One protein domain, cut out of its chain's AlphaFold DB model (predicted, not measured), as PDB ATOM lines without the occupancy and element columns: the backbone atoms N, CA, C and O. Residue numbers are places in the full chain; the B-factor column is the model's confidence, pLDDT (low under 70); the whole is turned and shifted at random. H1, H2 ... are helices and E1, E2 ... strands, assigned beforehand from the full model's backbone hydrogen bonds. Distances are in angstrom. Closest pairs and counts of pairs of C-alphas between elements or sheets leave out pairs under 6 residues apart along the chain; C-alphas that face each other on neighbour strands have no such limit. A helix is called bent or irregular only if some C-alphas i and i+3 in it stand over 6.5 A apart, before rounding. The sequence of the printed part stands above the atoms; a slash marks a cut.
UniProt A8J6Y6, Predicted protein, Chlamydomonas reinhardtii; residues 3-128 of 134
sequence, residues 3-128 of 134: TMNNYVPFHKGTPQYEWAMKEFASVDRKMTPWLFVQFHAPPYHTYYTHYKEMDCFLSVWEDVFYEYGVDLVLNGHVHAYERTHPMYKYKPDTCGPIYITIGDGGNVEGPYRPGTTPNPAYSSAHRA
ATOM      1  N   THR A   3     -18.427   2.550  57.104       98.44
ATOM      2  CA  THR A   3     -19.148   3.336  56.095       98.44
ATOM      3  C   THR A   3     -18.266   4.473  55.614       98.44
ATOM      4  O   THR A   3     -17.790   5.267  56.421       98.44
ATOM      5  N   MET A   4     -18.074   4.567  54.304       98.19
ATOM      6  CA  MET A   4     -17.227   5.569  53.665       98.19
ATOM      7  C   MET A   4     -18.034   6.414  52.679       98.19
ATOM      8  O   MET A   4     -19.116   6.027  52.232       98.19
ATOM      9  N   ASN A   5     -17.490   7.571  52.319       98.19
ATOM     10  CA  ASN A   5     -18.060   8.464  51.327       98.19
ATOM     11  C   ASN A   5     -17.054   8.681  50.188       98.19
ATOM     12  O   ASN A   5     -15.973   9.235  50.377       98.19
ATOM     13  N   ASN A   6     -17.406   8.250  48.982       97.06
ATOM     14  CA  ASN A   6     -16.566   8.408  47.796       97.06
ATOM     15  C   ASN A   6     -16.797   9.725  47.028       97.06
ATOM     16  O   ASN A   6     -16.248   9.896  45.947       97.06
ATOM     17  N   TYR A   7     -17.524  10.682  47.619       97.88
ATOM     18  CA  TYR A   7     -17.749  12.040  47.100       97.88
ATOM     19  C   TYR A   7     -17.101  13.152  47.943       97.88
ATOM     20  O   TYR A   7     -17.307  14.336  47.683       97.88
ATOM     21  N   VAL A   8     -16.313  12.790  48.956       97.81
ATOM     22  CA  VAL A   8     -15.497  13.725  49.749       97.81
ATOM     23  C   VAL A   8     -14.014  13.426  49.537       97.81
ATOM     24  O   VAL A   8     -13.682  12.321  49.111       97.81
ATOM     25  N   PRO A   9     -13.091  14.358  49.838       98.19
ATOM     26  CA  PRO A   9     -11.661  14.078  49.755       98.19
ATOM     27  C   PRO A   9     -11.282  12.808  50.532       98.19
ATOM     28  O   PRO A   9     -11.583  12.688  51.718       98.19
ATOM     29  N   PHE A  10     -10.620  11.873  49.846       97.38
ATOM     30  CA  PHE A  10     -10.355  10.520  50.352       97.38
ATOM     31  C   PHE A  10      -8.879  10.101  50.303       97.38
ATOM     32  O   PHE A  10      -8.554   8.973  50.659       97.38
ATOM     33  N   HIS A  11      -7.980  10.975  49.847       96.31
ATOM     34  CA  HIS A  11      -6.545  10.693  49.783       96.31
ATOM     35  C   HIS A  11      -5.884  10.773  51.168       96.31
ATOM     36  O   HIS A  11      -6.459  11.300  52.124       96.31
ATOM     37  N   LYS A  12      -4.653  10.266  51.276       96.25
ATOM     38  CA  LYS A  12      -3.857  10.308  52.510       96.25
ATOM     39  C   LYS A  12      -3.785  11.726  53.092       96.25
ATOM     40  O   LYS A  12      -3.546  12.677  52.353       96.25
ATOM     41  N   GLY A  13      -3.987  11.863  54.402       96.88
ATOM     42  CA  GLY A  13      -4.041  13.154  55.098       96.88
ATOM     43  C   GLY A  13      -5.419  13.828  55.116       96.88
ATOM     44  O   GLY A  13      -5.590  14.833  55.802       96.88
ATOM     45  N   THR A  14      -6.420  13.292  54.411       98.50
ATOM     46  CA  THR A  14      -7.806  13.776  54.529       98.50
ATOM     47  C   THR A  14      -8.470  13.262  55.811       98.50
ATOM     48  O   THR A  14      -8.129  12.172  56.279       98.50
ATOM     49  N   PRO A  15      -9.475  13.973  56.365       98.62
ATOM     50  CA  PRO A  15     -10.187  13.514  57.558       98.62
ATOM     51  C   PRO A  15     -10.783  12.108  57.417       98.62
ATOM     52  O   PRO A  15     -10.688  11.313  58.348       98.62
ATOM     53  N   GLN A  16     -11.351  11.779  56.248       98.44
ATOM     54  CA  GLN A  16     -11.894  10.444  55.987       98.44
ATOM     55  C   GLN A  16     -10.798   9.377  55.990       98.44
ATOM     56  O   GLN A  16     -11.006   8.312  56.566       98.44
ATOM     57  N   TYR A  17      -9.645   9.654  55.372       98.56
ATOM     58  CA  TYR A  17      -8.548   8.694  55.322       98.56
ATOM     59  C   TYR A  17      -8.014   8.379  56.722       98.56
ATOM     60  O   TYR A  17      -7.941   7.218  57.120       98.56
ATOM     61  N   GLU A  18      -7.704   9.420  57.497       98.50
ATOM     62  CA  GLU A  18      -7.156   9.270  58.849       98.50
ATOM     63  C   GLU A  18      -8.144   8.604  59.814       98.50
ATOM     64  O   GLU A  18      -7.737   7.849  60.698       98.50
ATOM     65  N   TRP A  19      -9.443   8.869  59.656       98.62
ATOM     66  CA  TRP A  19     -10.479   8.177  60.415       98.62
ATOM     67  C   TRP A  19     -10.562   6.697  60.025       98.62
ATOM     68  O   TRP A  19     -10.434   5.835  60.891       98.62
ATOM     69  N   ALA A  20     -10.694   6.388  58.733       98.50
ATOM     70  CA  ALA A  20     -10.889   5.016  58.275       98.50
ATOM     71  C   ALA A  20      -9.694   4.114  58.615       98.50
ATOM     72  O   ALA A  20      -9.903   2.985  59.045       98.50
ATOM     73  N   MET A  21      -8.452   4.603  58.520       98.62
ATOM     74  CA  MET A  21      -7.274   3.820  58.930       98.62
ATOM     75  C   MET A  21      -7.301   3.445  60.420       98.62
ATOM     76  O   MET A  21      -6.888   2.344  60.785       98.62
ATOM     77  N   LYS A  22      -7.815   4.325  61.292       98.50
ATOM     78  CA  LYS A  22      -7.997   4.018  62.721       98.50
ATOM     79  C   LYS A  22      -9.105   2.993  62.941       98.50
ATOM     80  O   LYS A  22      -8.939   2.112  63.777       98.50
ATOM     81  N   GLU A  23     -10.202   3.088  62.189       98.44
ATOM     82  CA  GLU A  23     -11.286   2.102  62.240       98.44
ATOM     83  C   GLU A  23     -10.809   0.724  61.782       98.44
ATOM     84  O   GLU A  23     -11.014  -0.255  62.485       98.44
ATOM     85  N   PHE A  24     -10.105   0.636  60.651       98.44
ATOM     86  CA  PHE A  24      -9.550  -0.628  60.163       98.44
ATOM     87  C   PHE A  24      -8.596  -1.268  61.183       98.44
ATOM     88  O   PHE A  24      -8.681  -2.468  61.439       98.44
ATOM     89  N   ALA A  25      -7.738  -0.469  61.820       98.25
ATOM     90  CA  ALA A  25      -6.811  -0.943  62.846       98.25
ATOM     91  C   ALA A  25      -7.479  -1.357  64.171       98.25
ATOM     92  O   ALA A  25      -6.859  -2.079  64.950       98.25
ATOM     93  N   SER A  26      -8.707  -0.909  64.453       97.94
ATOM     94  CA  SER A  26      -9.401  -1.206  65.716       97.94
ATOM     95  C   SER A  26     -10.194  -2.518  65.690       97.94
ATOM     96  O   SER A  26     -10.635  -2.990  66.740       97.94
ATOM     97  N   VAL A  27     -10.376  -3.122  64.511       98.00
ATOM     98  CA  VAL A  27     -11.178  -4.337  64.339       98.00
ATOM     99  C   VAL A  27     -10.479  -5.552  64.956       98.00
ATOM    100  O   VAL A  27      -9.466  -6.031  64.450       98.00
ATOM    101  N   ASP A  28     -11.083  -6.126  66.000       98.00
ATOM    102  CA  ASP A  28     -10.708  -7.445  66.518       98.00
ATOM    103  C   ASP A  28     -11.482  -8.555  65.794       98.00
ATOM    104  O   ASP A  28     -12.629  -8.863  66.121       98.00
ATOM    105  N   ARG A  29     -10.819  -9.222  64.845       97.38
ATOM    106  CA  ARG A  29     -11.408 -10.315  64.052       97.38
ATOM    107  C   ARG A  29     -11.774 -11.559  64.870       97.38
ATOM    108  O   ARG A  29     -12.509 -12.404  64.370       97.38
ATOM    109  N   LYS A  30     -11.313 -11.699  66.119       97.88
ATOM    110  CA  LYS A  30     -11.782 -12.779  67.007       97.88
ATOM    111  C   LYS A  30     -13.172 -12.487  67.563       97.88
ATOM    112  O   LYS A  30     -13.944 -13.417  67.777       97.88
ATOM    113  N   MET A  31     -13.487 -11.211  67.786       98.25
ATOM    114  CA  MET A  31     -14.798 -10.763  68.263       98.25
ATOM    115  C   MET A  31     -15.770 -10.502  67.110       98.25
ATOM    116  O   MET A  31     -16.940 -10.869  67.193       98.25
ATOM    117  N   THR A  32     -15.287  -9.894  66.026       97.69
ATOM    118  CA  THR A  32     -16.055  -9.568  64.819       97.69
ATOM    119  C   THR A  32     -15.383 -10.179  63.585       97.69
ATOM    120  O   THR A  32     -14.651  -9.499  62.866       97.69
ATOM    121  N   PRO A  33     -15.626 -11.475  63.300       97.69
ATOM    122  CA  PRO A  33     -14.940 -12.187  62.218       97.69
ATOM    123  C   PRO A  33     -15.175 -11.598  60.830       97.69
ATOM    124  O   PRO A  33     -14.293 -11.686  59.980       97.69
ATOM    125  N   TRP A  34     -16.342 -10.983  60.624       98.38
ATOM    126  CA  TRP A  34     -16.749 -10.397  59.353       98.38
ATOM    127  C   TRP A  34     -16.519  -8.886  59.334       98.38
ATOM    128  O   TRP A  34     -17.089  -8.144  60.141       98.38
ATOM    129  N   LEU A  35     -15.726  -8.428  58.371       98.69
ATOM    130  CA  LEU A  35     -15.448  -7.026  58.110       98.69
ATOM    131  C   LEU A  35     -16.084  -6.602  56.787       98.69
ATOM    132  O   LEU A  35     -15.651  -6.989  55.705       98.69
ATOM    133  N   PHE A  36     -17.108  -5.760  56.892       98.75
ATOM    134  CA  PHE A  36     -17.798  -5.183  55.742       98.75
ATOM    135  C   PHE A  36     -17.471  -3.707  55.589       98.75
ATOM    136  O   PHE A  36     -17.410  -2.976  56.588       98.75
ATOM    137  N   VAL A  37     -17.359  -3.272  54.340       98.81
ATOM    138  CA  VAL A  37     -17.251  -1.866  53.952       98.81
ATOM    139  C   VAL A  37     -18.458  -1.499  53.094       98.81
ATOM    140  O   VAL A  37     -18.914  -2.303  52.283       98.81
ATOM    141  N   GLN A  38     -18.980  -0.285  53.253       98.69
ATOM    142  CA  GLN A  38     -19.999   0.247  52.350       98.69
ATOM    143  C   GLN A  38     -19.690   1.679  51.919       98.69
ATOM    144  O   GLN A  38     -19.181   2.479  52.705       98.69
ATOM    145  N   PHE A  39     -20.040   2.007  50.680       98.62
ATOM    146  CA  PHE A  39     -20.027   3.364  50.125       98.62
ATOM    147  C   PHE A  39     -20.888   3.402  48.857       98.62
ATOM    148  O   PHE A  39     -21.281   2.358  48.342       98.62
ATOM    149  N   HIS A  40     -21.226   4.590  48.355       98.38
ATOM    150  CA  HIS A  40     -22.291   4.723  47.360       98.38
ATOM    151  C   HIS A  40     -21.922   4.167  45.974       98.38
ATOM    152  O   HIS A  40     -22.512   3.172  45.557       98.38
ATOM    153  N   ALA A  41     -20.970   4.780  45.260       98.12
ATOM    154  CA  ALA A  41     -20.652   4.380  43.883       98.12
ATOM    155  C   ALA A  41     -19.662   3.193  43.788       98.12
ATOM    156  O   ALA A  41     -18.596   3.256  44.402       98.12
ATOM    157  N   PRO A  42     -19.975   2.118  43.038       97.12
ATOM    158  CA  PRO A  42     -19.124   0.937  42.926       97.12
ATOM    159  C   PRO A  42     -17.923   1.184  42.002       97.12
ATOM    160  O   PRO A  42     -18.098   1.729  40.915       97.12
ATOM    161  N   PRO A  43     -16.711   0.731  42.362       94.75
ATOM    162  CA  PRO A  43     -15.578   0.741  41.447       94.75
ATOM    163  C   PRO A  43     -15.601  -0.467  40.501       94.75
ATOM    164  O   PRO A  43     -15.181  -0.370  39.353       94.75
ATOM    165  N   TYR A  44     -16.139  -1.601  40.963       95.06
ATOM    166  CA  TYR A  44     -16.280  -2.822  40.181       95.06
ATOM    167  C   TYR A  44     -17.735  -3.036  39.770       95.06
ATOM    168  O   TYR A  44     -18.556  -3.485  40.566       95.06
ATOM    169  N   HIS A  45     -18.032  -2.756  38.506       93.62
ATOM    170  CA  HIS A  45     -19.271  -3.160  37.844       93.62
ATOM    171  C   HIS A  45     -19.058  -3.225  36.325       93.62
ATOM    172  O   HIS A  45     -18.027  -2.788  35.810       93.62
ATOM    173  N   THR A  46     -20.008  -3.800  35.594       91.88
ATOM    174  CA  THR A  46     -19.926  -4.020  34.138       91.88
ATOM    175  C   THR A  46     -20.978  -3.251  33.342       91.88
ATOM    176  O   THR A  46     -21.043  -3.363  32.120       91.88
ATOM    177  N   TYR A  47     -21.802  -2.450  34.013       89.88
ATOM    178  CA  TYR A  47     -22.813  -1.586  33.395       89.88
ATOM    179  C   TYR A  47     -22.185  -0.377  32.693       89.88
ATOM    180  O   TYR A  47     -21.175   0.145  33.150       89.88
ATOM    181  N   TYR A  48     -22.805   0.071  31.595       87.88
ATOM    182  CA  TYR A  48     -22.310   1.199  30.793       87.88
ATOM    183  C   TYR A  48     -22.325   2.524  31.570       87.88
ATOM    184  O   TYR A  48     -21.345   3.267  31.570       87.88
ATOM    185  N   THR A  49     -23.441   2.820  32.237       89.75
ATOM    186  CA  THR A  49     -23.585   4.032  33.048       89.75
ATOM    187  C   THR A  49     -22.666   3.945  34.268       89.75
ATOM    188  O   THR A  49     -22.668   2.922  34.950       89.75
ATOM    189  N   HIS A  50     -21.905   5.013  34.529       94.06
ATOM    190  CA  HIS A  50     -20.938   5.134  35.634       94.06
ATOM    191  C   HIS A  50     -19.714   4.210  35.549       94.06
ATOM    192  O   HIS A  50     -18.948   4.109  36.506       94.06
ATOM    193  N   TYR A  51     -19.482   3.561  34.397       92.38
ATOM    194  CA  TYR A  51     -18.357   2.640  34.228       92.38
ATOM    195  C   TYR A  51     -17.025   3.308  34.571       92.38
ATOM    196  O   TYR A  51     -16.645   4.301  33.949       92.38
ATOM    197  N   LYS A  52     -16.316   2.728  35.548       93.94
ATOM    198  CA  LYS A  52     -15.013   3.201  36.047       93.94
ATOM    199  C   LYS A  52     -15.016   4.608  36.644       93.94
ATOM    200  O   LYS A  52     -13.954   5.198  36.831       93.94
ATOM    201  N   GLU A  53     -16.183   5.141  37.005       96.62
ATOM    202  CA  GLU A  53     -16.288   6.470  37.618       96.62
ATOM    203  C   GLU A  53     -15.465   6.575  38.915       96.62
ATOM    204  O   GLU A  53     -14.896   7.623  39.219       96.62
ATOM    205  N   MET A  54     -15.341   5.465  39.650       97.06
ATOM    206  CA  MET A  54     -14.684   5.402  40.958       97.06
ATOM    207  C   MET A  54     -13.294   4.744  40.939       97.06
ATOM    208  O   MET A  54     -12.795   4.356  41.997       97.06
ATOM    209  N   ASP A  55     -12.623   4.665  39.781       96.31
ATOM    210  CA  ASP A  55     -11.261   4.102  39.680       96.31
ATOM    211  C   ASP A  55     -10.245   4.857  40.557       96.31
ATOM    212  O   ASP A  55      -9.387   4.240  41.186       96.31
ATOM    213  N   CYS A  56     -10.375   6.183  40.680       97.00
ATOM    214  CA  CYS A  56      -9.522   6.994  41.558       97.00
ATOM    215  C   CYS A  56      -9.737   6.688  43.048       97.00
ATOM    216  O   CYS A  56      -8.804   6.781  43.843       97.00
ATOM    217  N   PHE A  57     -10.965   6.349  43.447       97.88
ATOM    218  CA  PHE A  57     -11.246   5.930  44.820       97.88
ATOM    219  C   PHE A  57     -10.671   4.531  45.063       97.88
ATOM    220  O   PHE A  57      -9.983   4.308  46.060       97.88
ATOM    221  N   LEU A  58     -10.887   3.608  44.116       97.31
ATOM    222  CA  LEU A  58     -10.338   2.256  44.171       97.31
ATOM    223  C   LEU A  58      -8.809   2.274  44.275       97.31
ATOM    224  O   LEU A  58      -8.263   1.567  45.111       97.31
ATOM    225  N   SER A  59      -8.115   3.135  43.524       97.44
ATOM    226  CA  SER A  59      -6.647   3.200  43.552       97.44
ATOM    227  C   SER A  59      -6.058   3.628  44.901       97.44
ATOM    228  O   SER A  59      -4.861   3.470  45.114       97.44
ATOM    229  N   VAL A  60      -6.862   4.219  45.792       98.06
ATOM    230  CA  VAL A  60      -6.446   4.573  47.159       98.06
ATOM    231  C   VAL A  60      -6.809   3.467  48.148       98.06
ATOM    232  O   VAL A  60      -6.029   3.172  49.049       98.06
ATOM    233  N   TRP A  61      -7.990   2.868  47.994       98.38
ATOM    234  CA  TRP A  61      -8.580   2.001  49.015       98.38
ATOM    235  C   TRP A  61      -8.448   0.505  48.746       98.38
ATOM    236  O   TRP A  61      -8.563  -0.274  49.684       98.38
ATOM    237  N   GLU A  62      -8.189   0.080  47.509       98.31
ATOM    238  CA  GLU A  62      -8.105  -1.342  47.155       98.31
ATOM    239  C   GLU A  62      -7.020  -2.076  47.946       98.31
ATOM    240  O   GLU A  62      -7.292  -3.130  48.519       98.31
ATOM    241  N   ASP A  63      -5.820  -1.495  48.031       98.38
ATOM    242  CA  ASP A  63      -4.722  -2.077  48.807       98.38
ATOM    243  C   ASP A  63      -5.074  -2.135  50.305       98.38
ATOM    244  O   ASP A  63      -4.790  -3.137  50.956       98.38
ATOM    245  N   VAL A  64      -5.785  -1.131  50.839       98.44
ATOM    246  CA  VAL A  64      -6.256  -1.127  52.237       98.44
ATOM    247  C   VAL A  64      -7.289  -2.231  52.470       98.44
ATOM    248  O   VAL A  64      -7.202  -2.969  53.448       98.44
ATOM    249  N   PHE A  65      -8.269  -2.380  51.576       98.69
ATOM    250  CA  PHE A  65      -9.300  -3.410  51.712       98.69
ATOM    251  C   PHE A  65      -8.705  -4.817  51.647       98.69
ATOM    252  O   PHE A  65      -9.127  -5.689  52.406       98.69
ATOM    253  N   TYR A  66      -7.709  -5.022  50.784       98.62
ATOM    254  CA  TYR A  66      -6.970  -6.276  50.690       98.62
ATOM    255  C   TYR A  66      -6.136  -6.544  51.954       98.62
ATOM    256  O   TYR A  66      -6.243  -7.618  52.541       98.62
ATOM    257  N   GLU A  67      -5.352  -5.565  52.423       98.31
ATOM    258  CA  GLU A  67      -4.459  -5.708  53.587       98.31
ATOM    259  C   GLU A  67      -5.222  -6.007  54.885       98.31
ATOM    260  O   GLU A  67      -4.821  -6.880  55.657       98.31
ATOM    261  N   TYR A  68      -6.353  -5.335  55.111       98.31
ATOM    262  CA  TYR A  68      -7.192  -5.564  56.292       98.31
ATOM    263  C   TYR A  68      -8.160  -6.750  56.141       98.31
ATOM    264  O   TYR A  68      -8.940  -7.035  57.059       98.31
ATOM    265  N   GLY A  69      -8.116  -7.455  55.004       98.06
ATOM    266  CA  GLY A  69      -8.936  -8.633  54.733       98.06
ATOM    267  C   GLY A  69     -10.430  -8.332  54.791       98.06
ATOM    268  O   GLY A  69     -11.165  -9.010  55.512       98.06
ATOM    269  N   VAL A  70     -10.876  -7.274  54.110       98.75
ATOM    270  CA  VAL A  70     -12.304  -6.962  53.969       98.75
ATOM    271  C   VAL A  70     -12.998  -8.123  53.261       98.75
ATOM    272  O   VAL A  70     -12.551  -8.565  52.208       98.75
ATOM    273  N   ASP A  71     -14.108  -8.602  53.820       98.62
ATOM    274  CA  ASP A  71     -14.818  -9.755  53.263       98.62
ATOM    275  C   ASP A  71     -15.779  -9.325  52.145       98.62
ATOM    276  O   ASP A  71     -15.805  -9.918  51.066       98.62
ATOM    277  N   LEU A  72     -16.563  -8.268  52.397       98.38
ATOM    278  CA  LEU A  72     -17.564  -7.737  51.467       98.38
ATOM    279  C   LEU A  72     -17.487  -6.214  51.359       98.38
ATOM    280  O   LEU A  72     -17.400  -5.506  52.369       98.38
ATOM    281  N   VAL A  73     -17.632  -5.718  50.131       98.75
ATOM    282  CA  VAL A  73     -17.841  -4.302  49.821       98.75
ATOM    283  C   VAL A  73     -19.228  -4.131  49.206       98.75
ATOM    284  O   VAL A  73     -19.542  -4.748  48.188       98.75
ATOM    285  N   LEU A  74     -20.066  -3.308  49.835       98.69
ATOM    286  CA  LEU A  74     -21.450  -3.070  49.426       98.69
ATOM    287  C   LEU A  74     -21.607  -1.685  48.800       98.69
ATOM    288  O   LEU A  74     -21.214  -0.675  49.393       98.69
ATOM    289  N   ASN A  75     -22.228  -1.647  47.624       98.44
ATOM    290  CA  ASN A  75     -22.424  -0.437  46.840       98.44
ATOM    291  C   ASN A  75     -23.852  -0.300  46.306       98.44
ATOM    292  O   ASN A  75     -24.588  -1.277  46.192       98.44
ATOM    293  N   GLY A  76     -24.221   0.930  45.953       97.38
ATOM    294  CA  GLY A  76     -25.457   1.270  45.253       97.38
ATOM    295  C   GLY A  76     -25.144   1.914  43.906       97.38
ATOM    296  O   GLY A  76     -24.374   1.356  43.129       97.38
ATOM    297  N   HIS A  77     -25.712   3.104  43.673       97.88
ATOM    298  CA  HIS A  77     -25.466   4.004  42.534       97.88
ATOM    299  C   HIS A  77     -25.850   3.456  41.153       97.88
ATOM    300  O   HIS A  77     -26.704   4.012  40.478       97.88
ATOM    301  N   VAL A  78     -25.270   2.333  40.740       96.50
ATOM    302  CA  VAL A  78     -25.654   1.625  39.523       96.50
ATOM    303  C   VAL A  78     -26.969   0.896  39.792       96.50
ATOM    304  O   VAL A  78     -27.031   0.031  40.664       96.50
ATOM    305  N   HIS A  79     -28.027   1.240  39.049       95.94
ATOM    306  CA  HIS A  79     -29.385   0.710  39.243       95.94
ATOM    307  C   HIS A  79     -29.555  -0.711  38.701       95.94
ATOM    308  O   HIS A  79     -30.358  -0.983  37.804       95.94
ATOM    309  N   ALA A  80     -28.747  -1.621  39.221       93.69
ATOM    310  CA  ALA A  80     -28.767  -3.030  38.904       93.69
ATOM    311  C   ALA A  80     -28.122  -3.837  40.034       93.69
ATOM    312  O   ALA A  80     -27.444  -3.288  40.904       93.69
ATOM    313  N   TYR A  81     -28.302  -5.153  39.970       94.56
ATOM    314  CA  TYR A  81     -27.554  -6.090  40.790       94.56
ATOM    315  C   TYR A  81     -26.297  -6.562  40.051       94.56
ATOM    316  O   TYR A  81     -26.360  -6.947  38.875       94.56
ATOM    317  N   GLU A  82     -25.172  -6.606  40.760       94.62
ATOM    318  CA  GLU A  82     -23.958  -7.293  40.322       94.62
ATOM    319  C   GLU A  82     -23.146  -7.812  41.508       94.62
ATOM    320  O   GLU A  82     -23.038  -7.152  42.537       94.62
ATOM    321  N   ARG A  83     -22.541  -8.991  41.354       96.00
ATOM    322  CA  ARG A  83     -21.592  -9.562  42.310       96.00
ATOM    323  C   ARG A  83     -20.333 -10.005  41.588       96.00
ATOM    324  O   ARG A  83     -20.402 -10.761  40.613       96.00
ATOM    325  N   THR A  84     -19.178  -9.615  42.104       96.75
ATOM    326  CA  THR A  84     -17.889 -10.038  41.555       96.75
ATOM    327  C   THR A  84     -17.452 -11.405  42.091       96.75
ATOM    328  O   THR A  84     -18.007 -11.937  43.057       96.75
ATOM    329  N   HIS A  85     -16.419 -11.981  41.479       96.31
ATOM    330  CA  HIS A  85     -15.533 -12.898  42.203       96.31
ATOM    331  C   HIS A  85     -14.829 -12.151  43.361       96.31
ATOM    332  O   HIS A  85     -14.917 -10.927  43.429       96.31
ATOM    333  N   PRO A  86     -14.143 -12.829  44.292       97.81
ATOM    334  CA  PRO A  86     -13.117 -12.179  45.107       97.81
ATOM    335  C   PRO A  86     -12.116 -11.455  44.193       97.81
ATOM    336  O   PRO A  86     -11.601 -12.082  43.265       97.81
ATOM    337  N   MET A  87     -11.915 -10.146  44.371       96.69
ATOM    338  CA  MET A  87     -11.163  -9.310  43.424       96.69
ATOM    339  C   MET A  87      -9.990  -8.584  44.073       96.69
ATOM    340  O   MET A  87     -10.110  -8.040  45.167       96.69
ATOM    341  N   TYR A  88      -8.892  -8.484  43.327       97.62
ATOM    342  CA  TYR A  88      -7.784  -7.582  43.615       97.62
ATOM    343  C   TYR A  88      -7.100  -7.151  42.314       97.62
ATOM    344  O   TYR A  88      -6.752  -7.986  41.475       97.62
ATOM    345  N   LYS A  89      -6.913  -5.843  42.115       96.56
ATOM    346  CA  LYS A  89      -6.240  -5.247  40.948       96.56
ATOM    347  C   LYS A  89      -6.792  -5.773  39.624       96.56
ATOM    348  O   LYS A  89      -6.044  -6.216  38.747       96.56
ATOM    349  N   TYR A  90      -8.120  -5.741  39.493       94.00
ATOM    350  CA  TYR A  90      -8.868  -6.220  38.325       94.00
ATOM    351  C   TYR A  90      -8.667  -7.708  37.984       94.00
ATOM    352  O   TYR A  90      -8.980  -8.141  36.873       94.00
ATOM    353  N   LYS A  91      -8.190  -8.518  38.936       94.31
ATOM    354  CA  LYS A  91      -8.022  -9.966  38.781       94.31
ATOM    355  C   LYS A  91      -8.752 -10.724  39.890       94.31
ATOM    356  O   LYS A  91      -8.758 -10.252  41.026       94.31
ATOM    357  N   PRO A  92      -9.348 -11.891  39.588       95.06
ATOM    358  CA  PRO A  92      -9.842 -12.776  40.628       95.06
ATOM    359  C   PRO A  92      -8.705 -13.199  41.567       95.06
ATOM    360  O   PRO A  92      -7.691 -13.725  41.107       95.06
ATOM    361  N   ASP A  93      -8.884 -12.977  42.863       97.12
ATOM    362  CA  ASP A  93      -7.947 -13.345  43.926       97.12
ATOM    363  C   ASP A  93      -8.756 -13.741  45.160       97.12
ATOM    364  O   ASP A  93      -9.530 -12.941  45.678       97.12
ATOM    365  N   THR A  94      -8.577 -14.972  45.641       96.38
ATOM    366  CA  THR A  94      -9.333 -15.539  46.769       96.38
ATOM    367  C   THR A  94      -9.156 -14.790  48.090       96.38
ATOM    368  O   THR A  94      -9.976 -14.981  48.982       96.38
ATOM    369  N   CYS A  95      -8.107 -13.977  48.227       96.94
ATOM    370  CA  CYS A  95      -7.869 -13.130  49.395       96.94
ATOM    371  C   CYS A  95      -8.520 -11.743  49.271       96.94
ATOM    372  O   CYS A  95      -8.581 -11.011  50.255       96.94
ATOM    373  N   GLY A  96      -8.975 -11.365  48.074       98.00
ATOM    374  CA  GLY A  96      -9.614 -10.079  47.833       98.00
ATOM    375  C   GLY A  96     -11.076 -10.035  48.295       98.00
ATOM    376  O   GLY A  96     -11.745 -11.073  48.343       98.00
ATOM    377  N   PRO A  97     -11.614  -8.840  48.584       98.31
ATOM    378  CA  PRO A  97     -13.026  -8.678  48.901       98.31
ATOM    379  C   PRO A  97     -13.930  -9.065  47.725       98.31
ATOM    380  O   PRO A  97     -13.575  -8.924  46.550       98.31
ATOM    381  N   ILE A  98     -15.156  -9.485  48.043       98.44
ATOM    382  CA  ILE A  98     -16.241  -9.566  47.059       98.44
ATOM    383  C   ILE A  98     -16.962  -8.217  47.027       98.44
ATOM    384  O   ILE A  98     -17.415  -7.719  48.058       98.44
ATOM    385  N   TYR A  99     -17.127  -7.657  45.833       98.31
ATOM    386  CA  TYR A  99     -17.898  -6.438  45.616       98.31
ATOM    387  C   TYR A  99     -19.317  -6.803  45.190       98.31
ATOM    388  O   TYR A  99     -19.525  -7.653  44.315       98.31
ATOM    389  N   ILE A 100     -20.299  -6.163  45.820       98.12
ATOM    390  CA  ILE A 100     -21.717  -6.342  45.521       98.12
ATOM    391  C   ILE A 100     -22.343  -4.974  45.263       98.12
ATOM    392  O   ILE A 100     -22.418  -4.127  46.152       98.12
ATOM    393  N   THR A 101     -22.837  -4.793  44.045       97.50
ATOM    394  CA  THR A 101     -23.673  -3.660  43.651       97.50
ATOM    395  C   THR A 101     -25.137  -4.056  43.819       97.50
ATOM    396  O   THR A 101     -25.579  -5.044  43.236       97.50
ATOM    397  N   ILE A 102     -25.869  -3.298  44.634       97.25
ATOM    398  CA  ILE A 102     -27.294  -3.472  44.969       97.25
ATOM    399  C   ILE A 102     -28.017  -2.117  44.891       97.25
ATOM    400  O   ILE A 102     -28.686  -1.681  45.826       97.25
ATOM    401  N   GLY A 103     -27.826  -1.394  43.782       96.69
ATOM    402  CA  GLY A 103     -28.465  -0.092  43.545       96.69
ATOM    403  C   GLY A 103     -29.868  -0.186  42.934       96.69
ATOM    404  O   GLY A 103     -30.466   0.830  42.592       96.69
ATOM    405  N   ASP A 104     -30.416  -1.389  42.789       95.69
ATOM    406  CA  ASP A 104     -31.687  -1.708  42.136       95.69
ATOM    407  C   ASP A 104     -32.919  -1.598  43.052       95.69
ATOM    408  O   ASP A 104     -33.913  -2.298  42.873       95.69
ATOM    409  N   GLY A 105     -32.901  -0.656  43.999       96.00
ATOM    410  CA  GLY A 105     -33.992  -0.436  44.960       96.00
ATOM    411  C   GLY A 105     -35.312   0.097  44.377       96.00
ATOM    412  O   GLY A 105     -36.265   0.281  45.129       96.00
ATOM    413  N   GLY A 106     -35.392   0.353  43.065       94.31
ATOM    414  CA  GLY A 106     -36.628   0.770  42.385       94.31
ATOM    415  C   GLY A 106     -36.901   2.277  42.393       94.31
ATOM    416  O   GLY A 106     -38.053   2.692  42.486       94.31
ATOM    417  N   ASN A 107     -35.857   3.107  42.314       95.38
ATOM    418  CA  ASN A 107     -36.033   4.556  42.181       95.38
ATOM    419  C   ASN A 107     -36.594   4.952  40.795       95.38
ATOM    420  O   ASN A 107     -36.644   4.149  39.861       95.38
ATOM    421  N   VAL A 108     -37.000   6.218  40.671       95.62
ATOM    422  CA  VAL A 108     -37.719   6.758  39.504       95.62
ATOM    423  C   VAL A 108     -36.917   6.775  38.196       95.62
ATOM    424  O   VAL A 108     -37.524   6.869  37.133       95.62
ATOM    425  N   GLU A 109     -35.586   6.679  38.240       93.19
ATOM    426  CA  GLU A 109     -34.743   6.657  37.033       93.19
ATOM    427  C   GLU A 109     -34.795   5.307  36.305       93.19
ATOM    428  O   GLU A 109     -34.462   5.217  35.123       93.19
ATOM    429  N   GLY A 110     -35.241   4.253  36.996       91.75
ATOM    430  CA  GLY A 110     -35.338   2.905  36.447       91.75
ATOM    431  C   GLY A 110     -33.998   2.153  36.374       91.75
ATOM    432  O   GLY A 110     -32.957   2.656  36.807       91.75
ATOM    433  N   PRO A 111     -34.021   0.904  35.866       91.50
ATOM    434  CA  PRO A 111     -32.862   0.013  35.850       91.50
ATOM    435  C   PRO A 111     -31.838   0.387  34.769       91.50
ATOM    436  O   PRO A 111     -32.196   0.768  33.651       91.50
ATOM    437  N   TYR A 112     -30.550   0.188  35.063       88.19
ATOM    438  CA  TYR A 112     -29.471   0.417  34.097       88.19
ATOM    439  C   TYR A 112     -29.219  -0.802  33.204       88.19
ATOM    440  O   TYR A 112     -29.421  -1.955  33.588       88.19
ATOM    441  N   ARG A 113     -28.783  -0.539  31.965       78.81
ATOM    442  CA  ARG A 113     -28.535  -1.578  30.958       78.81
ATOM    443  C   ARG A 113     -27.154  -2.213  31.161       78.81
ATOM    444  O   ARG A 113     -26.195  -1.465  31.377       78.81
ATOM    445  N   PRO A 114     -27.033  -3.551  31.049       74.25
ATOM    446  CA  PRO A 114     -25.735  -4.222  31.058       74.25
ATOM    447  C   PRO A 114     -24.792  -3.620  30.010       74.25
ATOM    448  O   PRO A 114     -25.254  -3.116  28.983       74.25
ATOM    449  N   GLY A 115     -23.484  -3.664  30.269       71.50
ATOM    450  CA  GLY A 115     -22.468  -3.248  29.304       71.50
ATOM    451  C   GLY A 115     -22.242  -4.278  28.195       71.50
ATOM    452  O   GLY A 115     -23.168  -4.921  27.699       71.50
ATOM    453  N   THR A 116     -20.992  -4.402  27.753       65.38
ATOM    454  CA  THR A 116     -20.626  -5.261  26.623       65.38
ATOM    455  C   THR A 116     -20.729  -6.748  26.958       65.38
ATOM    456  O   THR A 116     -20.435  -7.184  28.067       65.38
ATOM    457  N   THR A 117     -21.117  -7.540  25.957       62.34
ATOM    458  CA  THR A 117     -21.065  -9.007  25.997       62.34
ATOM    459  C   THR A 117     -19.858  -9.492  25.178       62.34
ATOM    460  O   THR A 117     -19.639  -8.972  24.081       62.34
ATOM    461  N   PRO A 118     -19.062 -10.466  25.667       69.38
ATOM    462  CA  PRO A 118     -19.165 -11.138  26.967       69.38
ATOM    463  C   PRO A 118     -18.730 -10.237  28.137       69.38
ATOM    464  O   PRO A 118     -17.930  -9.321  27.955       69.38
ATOM    465  N   ASN A 119     -19.241 -10.524  29.338       68.31
ATOM    466  CA  ASN A 119     -18.876  -9.771  30.536       68.31
ATOM    467  C   ASN A 119     -17.374  -9.899  30.847       68.31
ATOM    468  O   ASN A 119     -16.789 -10.967  30.639       68.31
ATOM    469  N   PRO A 120     -16.756  -8.853  31.419       75.75
ATOM    470  CA  PRO A 120     -15.439  -8.943  32.033       75.75
ATOM    471  C   PRO A 120     -15.329 -10.092  33.043       75.75
ATOM    472  O   PRO A 120     -16.253 -10.345  33.814       75.75
ATOM    473  N   ALA A 121     -14.155 -10.731  33.093       76.88
ATOM    474  CA  ALA A 121     -13.886 -11.925  33.907       76.88
ATOM    475  C   ALA A 121     -14.087 -11.746  35.425       76.88
ATOM    476  O   ALA A 121     -14.122 -12.728  36.159       76.88
ATOM    477  N   TYR A 122     -14.194 -10.507  35.906       76.44
ATOM    478  CA  TYR A 122     -14.460 -10.219  37.312       76.44
ATOM    479  C   TYR A 122     -15.939 -10.330  37.698       76.44
ATOM    480  O   TYR A 122     -16.243 -10.488  38.881       76.44
ATOM    481  N   SER A 123     -16.864 -10.262  36.735       78.38
ATOM    482  CA  SER A 123     -18.303 -10.363  36.991       78.38
ATOM    483  C   SER A 123     -18.715 -11.822  37.168       78.38
ATOM    484  O   SER A 123     -18.531 -12.633  36.262       78.38
ATOM    485  N   SER A 124     -19.285 -12.160  38.329       72.75
ATOM    486  CA  SER A 124     -19.728 -13.531  38.632       72.75
ATOM    487  C   SER A 124     -21.242 -13.724  38.479       72.75
ATOM    488  O   SER A 124     -21.699 -14.823  38.175       72.75
ATOM    489  N   ALA A 125     -22.029 -12.667  38.693       73.75
ATOM    490  CA  ALA A 125     -23.473 -12.638  38.480       73.75
ATOM    491  C   ALA A 125     -23.931 -11.190  38.277       73.75
ATOM    492  O   ALA A 125     -23.474 -10.308  38.997       73.75
ATOM    493  N   HIS A 126     -24.866 -10.949  37.359       73.44
ATOM    494  CA  HIS A 126     -25.479  -9.636  37.163       73.44
ATOM    495  C   HIS A 126     -26.962  -9.779  36.808       73.44
ATOM    496  O   HIS A 126     -27.372 -10.757  36.179       73.44
ATOM    497  N   ARG A 127     -27.784  -8.807  37.216       64.88
ATOM    498  CA  ARG A 127     -29.198  -8.722  36.840       64.88
ATOM    499  C   ARG A 127     -29.634  -7.263  36.735       64.88
ATOM    500  O   ARG A 127     -29.594  -6.534  37.718       64.88
ATOM    501  N   ALA A 128     -30.139  -6.874  35.567       60.00
ATOM    502  CA  ALA A 128     -30.962  -5.679  35.430       60.00
ATOM    503  C   ALA A 128     -32.423  -6.095  35.644       60.00
ATOM    504  O   ALA A 128     -32.968  -6.882  34.866       60.00
TER     505      ALA A 128
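AT A GLANCE: This is residues 3 to 128 of the 134 residues of the protein "Predicted protein" of Chlamydomonas reinhardtii (UniProt A8J6Y6). Amid little regular structure, a twisted wall of five short strands is grazed by H2, while H1 lies beyond its E1 edge. The 126 printed residues include H1 E1 H2 E2 E3 E4 E5 in chain order, class mixed, under half in named elements. The mixed sheet runs E1 E2 E4 E3 E5; the whole is compact, radius of gyration of the C-alphas 14.6 A, spans 40 by 30 by 24 A.

HOW THE PARTS SIT: E2, residues 72 to 75, is parallel to E4, residues 98 to 102 (N 73 to O 98, 2.9 A), and to E1, residues 36 to 38 (N 37 to O 72, 3.0 A). E3, residues 81 to 88, bends by 65 degrees at residue 85; it forms a hairpin with E4 (N 84 to O 99, 3.0 A) and is antiparallel to E5, residues 123 to 127 (N 83 to O 125, 2.9 A). H2, residues 55 to 67, only grazes the sheet with residues 62 to 66; its closest C-alphas to E3 are Glu 62 and Tyr 88, 7.2 A. E1, H2 and E2 form a strand-helix-strand unit, parallel strands joined through a helix, with a right-handed crossover. H1, residues 15 to 26, is near H2. O i to N i+4 pairs are within hydrogen-bond range in 7 of 8 for H1, 6 of 9 for irregular H2, where C-alphas 60 and 63 are 7.1 A apart.

IN THESE COORDINATES: H1 spans 16.8 A from C-alpha 15 at (-10.187, 13.514, 57.558), H2 18.3 A, E3 20.0 A; E5 ends at C-alpha 127 (-29.198, -8.722, 36.840).

THE WHOLE: The farthest C-alphas, Met 31 and Thr 117, are 42.8 A apart. The printed part has no cut; links E1 to H2 and E4 to E5 are long. Residues 116 to 119 and 127 to 128 have pLDDT under 70.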